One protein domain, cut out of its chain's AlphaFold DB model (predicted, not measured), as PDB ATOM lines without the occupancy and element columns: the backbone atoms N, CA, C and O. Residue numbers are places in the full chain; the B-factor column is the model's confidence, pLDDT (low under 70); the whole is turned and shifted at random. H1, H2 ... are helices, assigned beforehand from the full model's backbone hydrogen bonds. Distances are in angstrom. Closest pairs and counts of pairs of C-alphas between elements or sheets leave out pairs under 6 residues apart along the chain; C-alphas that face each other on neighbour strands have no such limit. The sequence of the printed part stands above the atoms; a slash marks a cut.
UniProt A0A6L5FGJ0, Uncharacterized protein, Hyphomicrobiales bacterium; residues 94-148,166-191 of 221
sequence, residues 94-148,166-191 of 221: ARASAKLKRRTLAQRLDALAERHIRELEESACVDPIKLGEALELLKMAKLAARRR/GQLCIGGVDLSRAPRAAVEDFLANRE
ATOM      1  N   ALA A  94     238.110 290.829 381.533       71.88
ATOM      2  CA  ALA A  94     237.539 291.693 382.572       71.88
ATOM      3  C   ALA A  94     235.997 291.776 382.534       71.88
ATOM      4  O   ALA A  94     235.349 291.713 383.577       71.88
ATOM      5  N   ARG A  95     235.403 291.840 381.332       73.12
ATOM      6  CA  ARG A  95     233.946 291.929 381.109       73.12
ATOM      7  C   ARG A  95     233.298 290.585 380.763       73.12
ATOM      8  O   ARG A  95     232.082 290.508 380.590       73.12
ATOM      9  N   ALA A  96     234.089 289.523 380.633       79.44
ATOM     10  CA  ALA A  96     233.597 288.199 380.296       79.44
ATOM     11  C   ALA A  96     232.760 287.610 381.442       79.44
ATOM     12  O   ALA A  96     233.123 287.685 382.618       79.44
ATOM     13  N   SER A  97     231.650 286.951 381.093       79.81
ATOM     14  CA  SER A  97     230.868 286.188 382.073       79.81
ATOM     15  C   SER A  97     231.729 285.112 382.747       79.81
ATOM     16  O   SER A  97     232.629 284.550 382.120       79.81
ATOM     17  N   ALA A  98     231.402 284.734 383.986       80.06
ATOM     18  CA  ALA A  98     232.115 283.667 384.698       80.06
ATOM     19  C   ALA A  98     232.167 282.344 383.904       80.06
ATOM     20  O   ALA A  98     233.140 281.599 383.988       80.06
ATOM     21  N   LYS A  99     231.136 282.052 383.097       82.19
ATOM     22  CA  LYS A  99     231.115 280.885 382.203       82.19
ATOM     23  C   LYS A  99     232.161 281.003 381.092       82.19
ATOM     24  O   LYS A  99     232.847 280.025 380.811       82.19
ATOM     25  N   LEU A 100     232.258 282.176 380.463       82.75
ATOM     26  CA  LEU A 100     233.228 282.428 379.400       82.75
ATOM     27  C   LEU A 100     234.658 282.382 379.949       82.75
ATOM     28  O   LEU A 100     235.456 281.627 379.410       82.75
ATOM     29  N   LYS A 101     234.934 283.067 381.071       85.19
ATOM     30  CA  LYS A 101     236.238 283.026 381.762       85.19
ATOM     31  C   LYS A 101     236.719 281.596 382.010       85.19
ATOM     32  O   LYS A 101     237.836 281.250 381.656       85.19
ATOM     33  N   ARG A 102     235.846 280.730 382.538       85.00
ATOM     34  CA  ARG A 102     236.172 279.316 382.799       85.00
ATOM     35  C   ARG A 102     236.455 278.513 381.537       85.00
ATOM     36  O   ARG A 102     237.375 277.705 381.540       85.00
ATOM     37  N   ARG A 103     235.670 278.716 380.474       85.62
ATOM     38  CA  ARG A 103     235.899 278.032 379.195       85.62
ATOM     39  C   ARG A 103     237.240 278.449 378.595       85.62
ATOM     40  O   ARG A 103     238.005 277.587 378.194       85.62
ATOM     41  N   THR A 104     237.522 279.750 378.572       88.38
ATOM     42  CA  THR A 104     238.787 280.287 378.061       88.38
ATOM     43  C   THR A 104     239.974 279.850 378.921       88.38
ATOM     44  O   THR A 104     241.025 279.539 378.384       88.38
ATOM     45  N   LEU A 105     239.816 279.772 380.247       90.25
ATOM     46  CA  LEU A 105     240.826 279.202 381.141       90.25
ATOM     47  C   LEU A 105     241.120 277.737 380.797       90.25
ATOM     48  O   LEU A 105     242.280 277.401 380.614       90.25
ATOM     49  N   ALA A 106     240.090 276.893 380.672       91.81
ATOM     50  CA  ALA A 106     240.276 275.485 380.313       91.81
ATOM     51  C   ALA A 106     241.037 275.342 378.987       91.81
ATOM     52  O   ALA A 106     242.054 274.670 378.949       91.81
ATOM     53  N   GLN A 107     240.623 276.085 377.953       91.19
ATOM     54  CA  GLN A 107     241.293 276.088 376.647       91.19
ATOM     55  C   GLN A 107     242.760 276.528 376.720       91.19
ATOM     56  O   GLN A 107     243.601 275.958 376.034       91.19
ATOM     57  N   ARG A 108     243.080 277.547 377.530       92.31
ATOM     58  CA  ARG A 108     244.467 278.000 377.711       92.31
ATOM     59  C   ARG A 108     245.318 276.943 378.412       92.31
ATOM     60  O   ARG A 108     246.454 276.742 378.005       92.31
ATOM     61  N   LEU A 109     244.776 276.280 379.433       94.56
ATOM     62  CA  LEU A 109     245.469 275.213 380.158       94.56
ATOM     63  C   LEU A 109     245.681 273.974 379.278       94.56
ATOM     64  O   LEU A 109     246.780 273.431 379.283       94.56
ATOM     65  N   ASP A 110     244.677 273.585 378.482       93.56
ATOM     66  CA  ASP A 110     244.794 272.500 377.496       93.56
ATOM     67  C   ASP A 110     245.888 272.814 376.464       93.56
ATOM     68  O   ASP A 110     246.784 272.006 376.247       93.56
ATOM     69  N   ALA A 111     245.885 274.023 375.890       92.81
ATOM     70  CA  ALA A 111     246.907 274.439 374.926       92.81
ATOM     71  C   ALA A 111     248.321 274.477 375.533       92.81
ATOM     72  O   ALA A 111     249.302 274.184 374.850       92.81
ATOM     73  N   LEU A 112     248.438 274.839 376.815       93.81
ATOM     74  CA  LEU A 112     249.713 274.826 377.529       93.81
ATOM     75  C   LEU A 112     250.191 273.384 377.747       93.81
ATOM     76  O   LEU A 112     251.349 273.091 377.466       93.81
ATOM     77  N   ALA A 113     249.301 272.476 378.156       93.62
ATOM     78  CA  ALA A 113     249.616 271.057 378.289       93.62
ATOM     79  C   ALA A 113     250.045 270.430 376.952       93.62
ATOM     80  O   ALA A 113     251.059 269.741 376.903       93.62
ATOM     81  N   GLU A 114     249.326 270.714 375.861       94.94
ATOM     82  CA  GLU A 114     249.692 270.252 374.518       94.94
ATOM     83  C   GLU A 114     251.082 270.732 374.105       94.94
ATOM     84  O   GLU A 114     251.842 269.962 373.527       94.94
ATOM     85  N   ARG A 115     251.444 271.984 374.415       93.94
ATOM     86  CA  ARG A 115     252.793 272.488 374.130       93.94
ATOM     87  C   ARG A 115     253.858 271.706 374.899       93.94
ATOM     88  O   ARG A 115     254.846 271.315 374.296       93.94
ATOM     89  N   HIS A 116     253.642 271.437 376.189       91.12
ATOM     90  CA  HIS A 116     254.580 270.642 376.993       91.12
ATOM     91  C   HIS A 116     254.711 269.206 376.466       91.12
ATOM     92  O   HIS A 116     255.810 268.663 376.442       91.12
ATOM     93  N   ILE A 117     253.611 268.600 376.011       93.69
ATOM     94  CA  ILE A 117     253.630 267.268 375.393       93.69
ATOM     95  C   ILE A 117     254.411 267.294 374.076       93.69
ATOM     96  O   ILE A 117     255.276 266.450 373.891       93.69
ATOM     97  N   ARG A 118     254.185 268.285 373.202       93.56
ATOM     98  CA  ARG A 118     254.947 268.415 371.948       93.56
ATOM     99  C   ARG A 118     256.440 268.612 372.194       93.56
ATOM    100  O   ARG A 118     257.246 267.962 371.548       93.56
ATOM    101  N   GLU A 119     256.811 269.443 373.168       91.44
ATOM    102  CA  GLU A 119     258.218 269.604 373.567       91.44
ATOM    103  C   GLU A 119     258.844 268.276 374.025       91.44
ATOM    104  O   GLU A 119     260.013 268.015 373.749       91.44
ATOM    105  N   LEU A 120     258.082 267.433 374.731       93.69
ATOM    106  CA  LEU A 120     258.535 266.104 375.153       93.69
ATOM    107  C   LEU A 120     258.646 265.128 373.981       93.69
ATOM    108  O   LEU A 120     259.588 264.346 373.950       93.69
ATOM    109  N   GLU A 121     257.709 265.173 373.034       93.25
ATOM    110  CA  GLU A 121     257.731 264.353 371.817       93.25
ATOM    111  C   GLU A 121     258.905 264.718 370.895       93.25
ATOM    112  O   GLU A 121     259.487 263.841 370.263       93.25
ATOM    113  N   GLU A 122     259.279 265.998 370.836       93.12
ATOM    114  CA  GLU A 122     260.438 266.490 370.078       93.12
ATOM    115  C   GLU A 122     261.776 266.188 370.776       93.12
ATOM    116  O   GLU A 122     262.830 266.164 370.137       93.12
ATOM    117  N   SER A 123     261.754 265.950 372.089       90.88
ATOM    118  CA  SER A 123     262.952 265.657 372.874       90.88
ATOM    119  C   SER A 123     263.393 264.201 372.699       90.88
ATOM    120  O   SER A 123     262.596 263.273 372.782       90.88
ATOM    121  N   ALA A 124     264.701 263.971 372.548       85.62
ATOM    122  CA  ALA A 124     265.263 262.619 372.426       85.62
ATOM    123  C   ALA A 124     265.101 261.760 373.702       85.62
ATOM    124  O   ALA A 124     265.249 260.540 373.658       85.62
ATOM    125  N   CYS A 125     264.805 262.392 374.841       89.62
ATOM    126  CA  CYS A 125     264.517 261.741 376.112       89.62
ATOM    127  C   CYS A 125     263.271 262.351 376.765       89.62
ATOM    128  O   CYS A 125     263.073 263.567 376.740       89.62
ATOM    129  N   VAL A 126     262.461 261.508 377.408       89.62
ATOM    130  CA  VAL A 126     261.272 261.946 378.148       89.62
ATOM    131  C   VAL A 126     261.693 262.466 379.521       89.62
ATOM    132  O   VAL A 126     262.121 261.690 380.374       89.62
ATOM    133  N   ASP A 127     261.542 263.771 379.748       91.88
ATOM    134  CA  ASP A 127     261.724 264.378 381.068       91.88
ATOM    135  C   ASP A 127     260.487 264.101 381.956       91.88
ATOM    136  O   ASP A 127     259.392 264.612 381.677       91.88
ATOM    137  N   PRO A 128     260.621 263.308 383.039       91.94
ATOM    138  CA  PRO A 128     259.500 262.960 383.906       91.94
ATOM    139  C   PRO A 128     258.927 264.165 384.665       91.94
ATOM    140  O   PRO A 128     257.756 264.132 385.052       91.94
ATOM    141  N   ILE A 129     259.711 265.229 384.879       91.06
ATOM    142  CA  ILE A 129     259.254 266.443 385.564       91.06
ATOM    143  C   ILE A 129     258.289 267.199 384.655       91.06
ATOM    144  O   ILE A 129     257.139 267.422 385.039       91.06
ATOM    145  N   LYS A 130     258.708 267.499 383.419       90.06
ATOM    146  CA  LYS A 130     257.853 268.138 382.404       90.06
ATOM    147  C   LYS A 130     256.594 267.328 382.098       90.06
ATOM    148  O   LYS A 130     255.522 267.904 381.907       90.06
ATOM    149  N   LEU A 131     256.694 265.996 382.082       92.88
ATOM    150  CA  LEU A 131     255.523 265.129 381.927       92.88
ATOM    151  C   LEU A 131     254.560 265.278 383.115       92.88
ATOM    152  O   LEU A 131     253.346 265.368 382.922       92.88
ATOM    153  N   GLY A 132     255.092 265.357 384.337       92.50
ATOM    154  CA  GLY A 132     254.318 265.663 385.538       92.50
ATOM    155  C   GLY A 132     253.582 266.999 385.430       92.50
ATOM    156  O   GLY A 132     252.374 267.046 385.655       92.50
ATOM    157  N   GLU A 133     254.272 268.061 385.014       93.88
ATOM    158  CA  GLU A 133     253.671 269.384 384.799       93.88
ATOM    159  C   GLU A 133     252.514 269.334 383.787       93.88
ATOM    160  O   GLU A 133     251.432 269.869 384.049       93.88
ATOM    161  N   ALA A 134     252.709 268.650 382.652       93.50
ATOM    162  CA  ALA A 134     251.687 268.486 381.617       93.50
ATOM    163  C   ALA A 134     250.426 267.785 382.150       93.50
ATOM    164  O   ALA A 134     249.300 268.210 381.868       93.50
ATOM    165  N   LEU A 135     250.597 266.744 382.968       94.81
ATOM    166  CA  LEU A 135     249.479 266.037 383.591       94.81
ATOM    167  C   LEU A 135     248.712 266.923 384.579       94.81
ATOM    168  O   LEU A 135     247.477 266.897 384.591       94.81
ATOM    169  N   GLU A 136     249.410 267.735 385.376       96.25
ATOM    170  CA  GLU A 136     248.756 268.673 386.293       96.25
ATOM    171  C   GLU A 136     247.959 269.744 385.535       96.25
ATOM    172  O   GLU A 136     246.812 270.029 385.892       96.25
ATOM    173  N   LEU A 137     248.490 270.260 384.424       94.94
ATOM    174  CA  LEU A 137     247.775 271.198 383.554       94.94
ATOM    175  C   LEU A 137     246.483 270.597 382.982       94.94
ATOM    176  O   LEU A 137     245.438 271.253 383.019       94.94
ATOM    177  N   LEU A 138     246.509 269.336 382.536       94.38
ATOM    178  CA  LEU A 138     245.313 268.632 382.053       94.38
ATOM    179  C   LEU A 138     244.263 268.444 383.156       94.38
ATOM    180  O   LEU A 138     243.062 268.643 382.931       94.38
ATOM    181  N   LYS A 139     244.684 268.100 384.381       95.12
ATOM    182  CA  LYS A 139     243.768 268.021 385.532       95.12
ATOM    183  C   LYS A 139     243.142 269.385 385.815       95.12
ATOM    184  O   LYS A 139     241.921 269.478 385.981       95.12
ATOM    185  N   MET A 140     243.944 270.450 385.815       94.38
ATOM    186  CA  MET A 140     243.467 271.819 386.007       94.38
ATOM    187  C   MET A 140     242.483 272.243 384.912       94.38
ATOM    188  O   MET A 140     241.440 272.822 385.229       94.38
ATOM    189  N   ALA A 141     242.744 271.912 383.647       93.25
ATOM    190  CA  ALA A 141     241.849 272.202 382.532       93.25
ATOM    191  C   ALA A 141     240.502 271.473 382.675       93.25
ATOM    192  O   ALA A 141     239.429 272.091 382.610       93.25
ATOM    193  N   LYS A 142     240.541 270.177 383.012       92.19
ATOM    194  CA  LYS A 142     239.349 269.368 383.307       92.19
ATOM    195  C   LYS A 142     238.545 269.960 384.459       92.19
ATOM    196  O   LYS A 142     237.317 270.056 384.381       92.19
ATOM    197  N   LEU A 143     239.217 270.395 385.524       90.62
ATOM    198  CA  LEU A 143     238.568 271.078 386.637       90.62
ATOM    199  C   LEU A 143     237.958 272.396 386.190       90.62
ATOM    200  O   LEU A 143     236.797 272.630 386.519       90.62
ATOM    201  N   ALA A 144     238.684 273.227 385.436       88.38
ATOM    202  CA  ALA A 144     238.235 274.525 384.937       88.38
ATOM    203  C   ALA A 144     236.937 274.405 384.123       88.38
ATOM    204  O   ALA A 144     236.005 275.185 384.359       88.38
ATOM    205  N   ALA A 145     236.842 273.382 383.266       87.50
ATOM    206  CA  ALA A 145     235.680 273.083 382.432       87.50
ATOM    207  C   ALA A 145     234.442 272.614 383.220       87.50
ATOM    208  O   ALA A 145     233.306 272.799 382.763       87.50
ATOM    209  N   ARG A 146     234.618 272.038 384.420       84.19
ATOM    210  CA  ARG A 146     233.492 271.584 385.250       84.19
ATOM    211  C   ARG A 146     232.599 272.752 385.665       84.19
ATOM    212  O   ARG A 146     233.043 273.820 386.104       84.19
ATOM    213  N   ARG A 147     231.286 272.528 385.574       72.38
ATOM    214  CA  ARG A 147     230.294 273.454 386.126       72.38
ATOM    215  C   ARG A 147     230.391 273.424 387.647       72.38
ATOM    216  O   ARG A 147     230.484 272.354 388.236       72.38
ATOM    217  N   ARG A 148     230.324 274.599 388.282       68.38
ATOM    218  CA  ARG A 148     230.140 274.636 389.736       68.38
ATOM    219  C   ARG A 148     228.758 274.066 390.066       68.38
ATOM    220  O   ARG A 148     227.807 274.440 389.367       68.38
ATOM    221  N   GLY A 166     241.425 274.817 397.341       82.56
ATOM    222  CA  GLY A 166     240.797 273.574 397.806       82.56
ATOM    223  C   GLY A 166     240.184 272.756 396.663       82.56
ATOM    224  O   GLY A 166     240.233 271.530 396.678       82.56
ATOM    225  N   GLN A 167     239.676 273.421 395.618       83.81
ATOM    226  CA  GLN A 167     239.176 272.744 394.411       83.81
ATOM    227  C   GLN A 167     240.287 272.056 393.613       83.81
ATOM    228  O   GLN A 167     240.017 271.025 392.999       83.81
ATOM    229  N   LEU A 168     241.496 272.621 393.601       88.75
ATOM    230  CA  LEU A 168     242.665 271.998 392.983       88.75
ATOM    231  C   LEU A 168     243.070 270.748 393.770       88.75
ATOM    232  O   LEU A 168     243.141 269.671 393.179       88.75
ATOM    233  N   CYS A 169     243.190 270.856 395.097       87.56
ATOM    234  CA  CYS A 169     243.560 269.729 395.957       87.56
ATOM    235  C   CYS A 169     242.543 268.576 395.880       87.56
ATOM    236  O   CYS A 169     242.918 267.439 395.614       87.56
ATOM    237  N   ILE A 170     241.241 268.860 396.022       86.06
ATOM    238  CA  ILE A 170     240.168 267.848 395.887       86.06
ATOM    239  C   ILE A 170     240.153 267.245 394.476       86.06
ATOM    240  O   ILE A 170     239.789 266.088 394.274       86.06
ATOM    241  N   GLY A 171     240.535 268.037 393.476       84.94
ATOM    242  CA  GLY A 171     240.662 267.593 392.098       84.94
ATOM    243  C   GLY A 171     241.899 266.742 391.810       84.94
ATOM    244  O   GLY A 171     242.070 266.343 390.658       84.94
ATOM    245  N   GLY A 172     242.731 266.466 392.820       90.00
ATOM    246  CA  GLY A 172     243.954 265.676 392.697       90.00
ATOM    247  C   GLY A 172     245.085 266.404 391.969       90.00
ATOM    248  O   GLY A 172     245.934 265.737 391.373       90.00
ATOM    249  N   VAL A 173     245.059 267.744 391.957       93.06
ATOM    250  CA  VAL A 173     246.144 268.559 391.403       93.06
ATOM    251  C   VAL A 173     247.258 268.673 392.435       93.06
ATOM    252  O   VAL A 173     247.027 269.158 393.543       93.06
ATOM    253  N   ASP A 174     248.459 268.257 392.055       93.12
ATOM    254  CA  ASP A 174     249.661 268.435 392.862       93.12
ATOM    255  C   ASP A 174     250.220 269.850 392.655       93.12
ATOM    256  O   ASP A 174     250.830 270.165 391.634       93.12
ATOM    257  N   LEU A 175     250.012 270.721 393.645       90.50
ATOM    258  CA  LEU A 175     250.451 272.119 393.596       90.50
ATOM    259  C   LEU A 175     251.978 272.278 393.582       90.50
ATOM    260  O   LEU A 175     252.456 273.348 393.215       90.50
ATOM    261  N   SER A 176     252.735 271.252 393.983       89.56
ATOM    262  CA  SER A 176     254.201 271.286 393.936       89.56
ATOM    263  C   SER A 176     254.744 271.076 392.520       89.56
ATOM    264  O   SER A 176     255.807 271.595 392.190       89.56
ATOM    265  N   ARG A 177     253.988 270.354 391.683       89.69
ATOM    266  CA  ARG A 177     254.320 270.042 390.287       89.69
ATOM    267  C   ARG A 177     253.590 270.929 389.287       89.69
ATOM    268  O   ARG A 177     254.006 271.028 388.143       89.69
ATOM    269  N   ALA A 178     252.485 271.553 389.680       90.75
ATOM    270  CA  ALA A 178     251.753 272.445 388.796       90.75
ATOM    271  C   ALA A 178     252.562 273.731 388.522       90.75
ATOM    272  O   ALA A 178     253.030 274.372 389.469       90.75
ATOM    273  N   PRO A 179     252.666 274.183 387.257       92.44
ATOM    274  CA  PRO A 179     253.313 275.455 386.950       92.44
ATOM    275  C   PRO A 179     252.660 276.616 387.714       92.44
ATOM    276  O   PRO A 179     251.455 276.851 387.589       92.44
ATOM    277  N   ARG A 180     253.449 277.381 388.485       91.19
ATOM    278  CA  ARG A 180     252.935 278.451 389.372       91.19
ATOM    279  C   ARG A 180     252.051 279.463 388.642       91.19
ATOM    280  O   ARG A 180     250.965 279.782 389.116       91.19
ATOM    281  N   ALA A 181     252.465 279.887 387.448       90.44
ATOM    282  CA  ALA A 181     251.697 280.816 386.620       90.44
ATOM    283  C   ALA A 181     250.311 280.262 386.233       90.44
ATOM    284  O   ALA A 181     249.328 281.002 386.190       90.44
ATOM    285  N   ALA A 182     250.207 278.951 385.984       91.81
ATOM    286  CA  ALA A 182     248.932 278.306 385.688       91.81
ATOM    287  C   ALA A 182     248.031 278.256 386.929       91.81
ATOM    288  O   ALA A 182     246.818 278.455 386.816       91.81
ATOM    289  N   VAL A 183     248.612 278.020 388.113       92.06
ATOM    290  CA  VAL A 183     247.883 278.053 389.389       92.06
ATOM    291  C   VAL A 183     247.311 279.447 389.621       92.06
ATOM    292  O   VAL A 183     246.104 279.573 389.803       92.06
ATOM    293  N   GLU A 184     248.125 280.496 389.526       90.31
ATOM    294  CA  GLU A 184     247.684 281.888 389.693       90.31
ATOM    295  C   GLU A 184     246.566 282.276 388.714       90.31
ATOM    296  O   GLU A 184     245.523 282.793 389.129       90.31
ATOM    297  N   ASP A 185     246.722 281.953 387.425       89.00
ATOM    298  CA  ASP A 185     245.695 282.208 386.408       89.00
ATOM    299  C   ASP A 185     244.398 281.434 386.705       89.00
ATOM    300  O   ASP A 185     243.289 281.955 386.516       89.00
ATOM    301  N   PHE A 186     244.504 280.212 387.239       90.44
ATOM    302  CA  PHE A 186     243.348 279.444 387.690       90.44
ATOM    303  C   PHE A 186     242.634 280.132 388.854       90.44
ATOM    304  O   PHE A 186     241.407 280.266 388.801       90.44
ATOM    305  N   LEU A 187     243.367 280.595 389.873       88.50
ATOM    306  CA  LEU A 187     242.797 281.295 391.028       88.50
ATOM    307  C   LEU A 187     242.043 282.556 390.579       88.50
ATOM    308  O   LEU A 187     240.852 282.690 390.877       88.50
ATOM    309  N   ALA A 188     242.682 283.402 389.766       84.88
ATOM    310  CA  ALA A 188     242.117 284.662 389.278       84.88
ATOM    311  C   ALA A 188     240.820 284.476 388.465       84.88
ATOM    312  O   ALA A 188     239.895 285.288 388.530       84.88
ATOM    313  N   ASN A 189     240.708 283.384 387.703       84.50
ATOM    314  CA  ASN A 189     239.529 283.104 386.875       84.50
ATOM    315  C   ASN A 189     238.440 282.283 387.594       84.50
ATOM    316  O   ASN A 189     237.332 282.110 387.062       84.50
ATOM    317  N   ARG A 190     238.730 281.764 388.795       79.81
ATOM    318  CA  ARG A 190     237.803 280.981 389.629       79.81
ATOM    319  C   ARG A 190     237.284 281.728 390.845       79.81
ATOM    320  O   ARG A 190     236.249 281.304 391.374       79.81
ATOM    321  N   GLU A 191     237.942 282.783 391.296       68.12
ATOM    322  CA  GLU A 191     237.441 283.588 392.402       68.12
ATOM    323  C   GLU A 191     236.058 284.173 392.041       68.12
ATOM    324  O   GLU A 191     235.857 284.662 390.921       68.12
TER     325      GLU A 191
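This is residues 94 to 148 and 166 to 191 of the 221 residues of an uncharacterized protein of Hyphomicrobiales bacterium (UniProt A0A6L5FGJ0). Picture a long helical hairpin, H1 and H2, with the shorter helix H4 packed along it, so that H1, H2 and H4 make a nearly aligned three-helix bundle. H4 sits beside the part of the hairpin away from the turn between H1 and H2, and the very short H3 lies beyond H2, apart from H1. The printed part has 81 residues with four named helices, H1, H2, H3 and H4 in that order, and no named strand; its class is all helix. The whole is compact, with a radius of gyration of the C-alphas of 13.0 A, yet elongated in outline, spanning 43 by 23 by 18 A.

Start with H1, residues 98 to 122, and H2, residues 128 to 145, which form a helical hairpin over a tight link. They touch closest at the C-alphas of Ala 106 and Ala 141, 4.3 A apart, and run opposite ways at a shallow tilt of 21 degrees. Look next at H4, residues 180 to 190, the third helix of the bundle, a group of helices set together. With residues 98 to 109 alone, H1 touches H4, the closest C-alphas being those of Lys 101 and Asn 189, 6.1 A apart; the two run opposite ways at a shallow tilt of 20 degrees. H2 touches H4 with its residues 137 to 144 alone, closest at the C-alphas of Leu 137 and Ala 182, 7.5 A apart, and they run the same way at a shallow tilt of 5 degrees. H3, residues 166 to 170, and H2 only just touch, with 3 pairs of C-alphas within 8 A; the closest are Met 140 and Leu 168, 7.0 A apart. H2 is the hub, touching three helices. H3 and H4 are near each other, while H1 and H3 are apart. In H1, H2, H3 and H4 every backbone O i to N i+4 pair is within hydrogen-bond range.

Find C-alpha 98 at (232.115, 283.667, 384.698); from there H1 runs 36.2 A to C-alpha 122. H2 begins at C-alpha 128, at (259.500, 262.960, 383.906), and runs 25.9 A to C-alpha 145. H3 runs 6.1 A from C-alpha 166 to C-alpha 170. H4 runs 15.3 A from C-alpha 180 and ends at C-alpha 190, at (237.803, 280.981, 389.629).

The two C-alphas farthest apart, those of Arg 95 and Ala 124, are 43.8 A apart. Residues 149 to 165 are not printed, and C-alphas 148 and 166 are 13.4 A apart across this cut, in the link from H2 to H3. The link from H3 to H4 is short, and no link printed whole is long. The mean pLDDT of the printed part is 88.8, with residues 148 and 191 under 70.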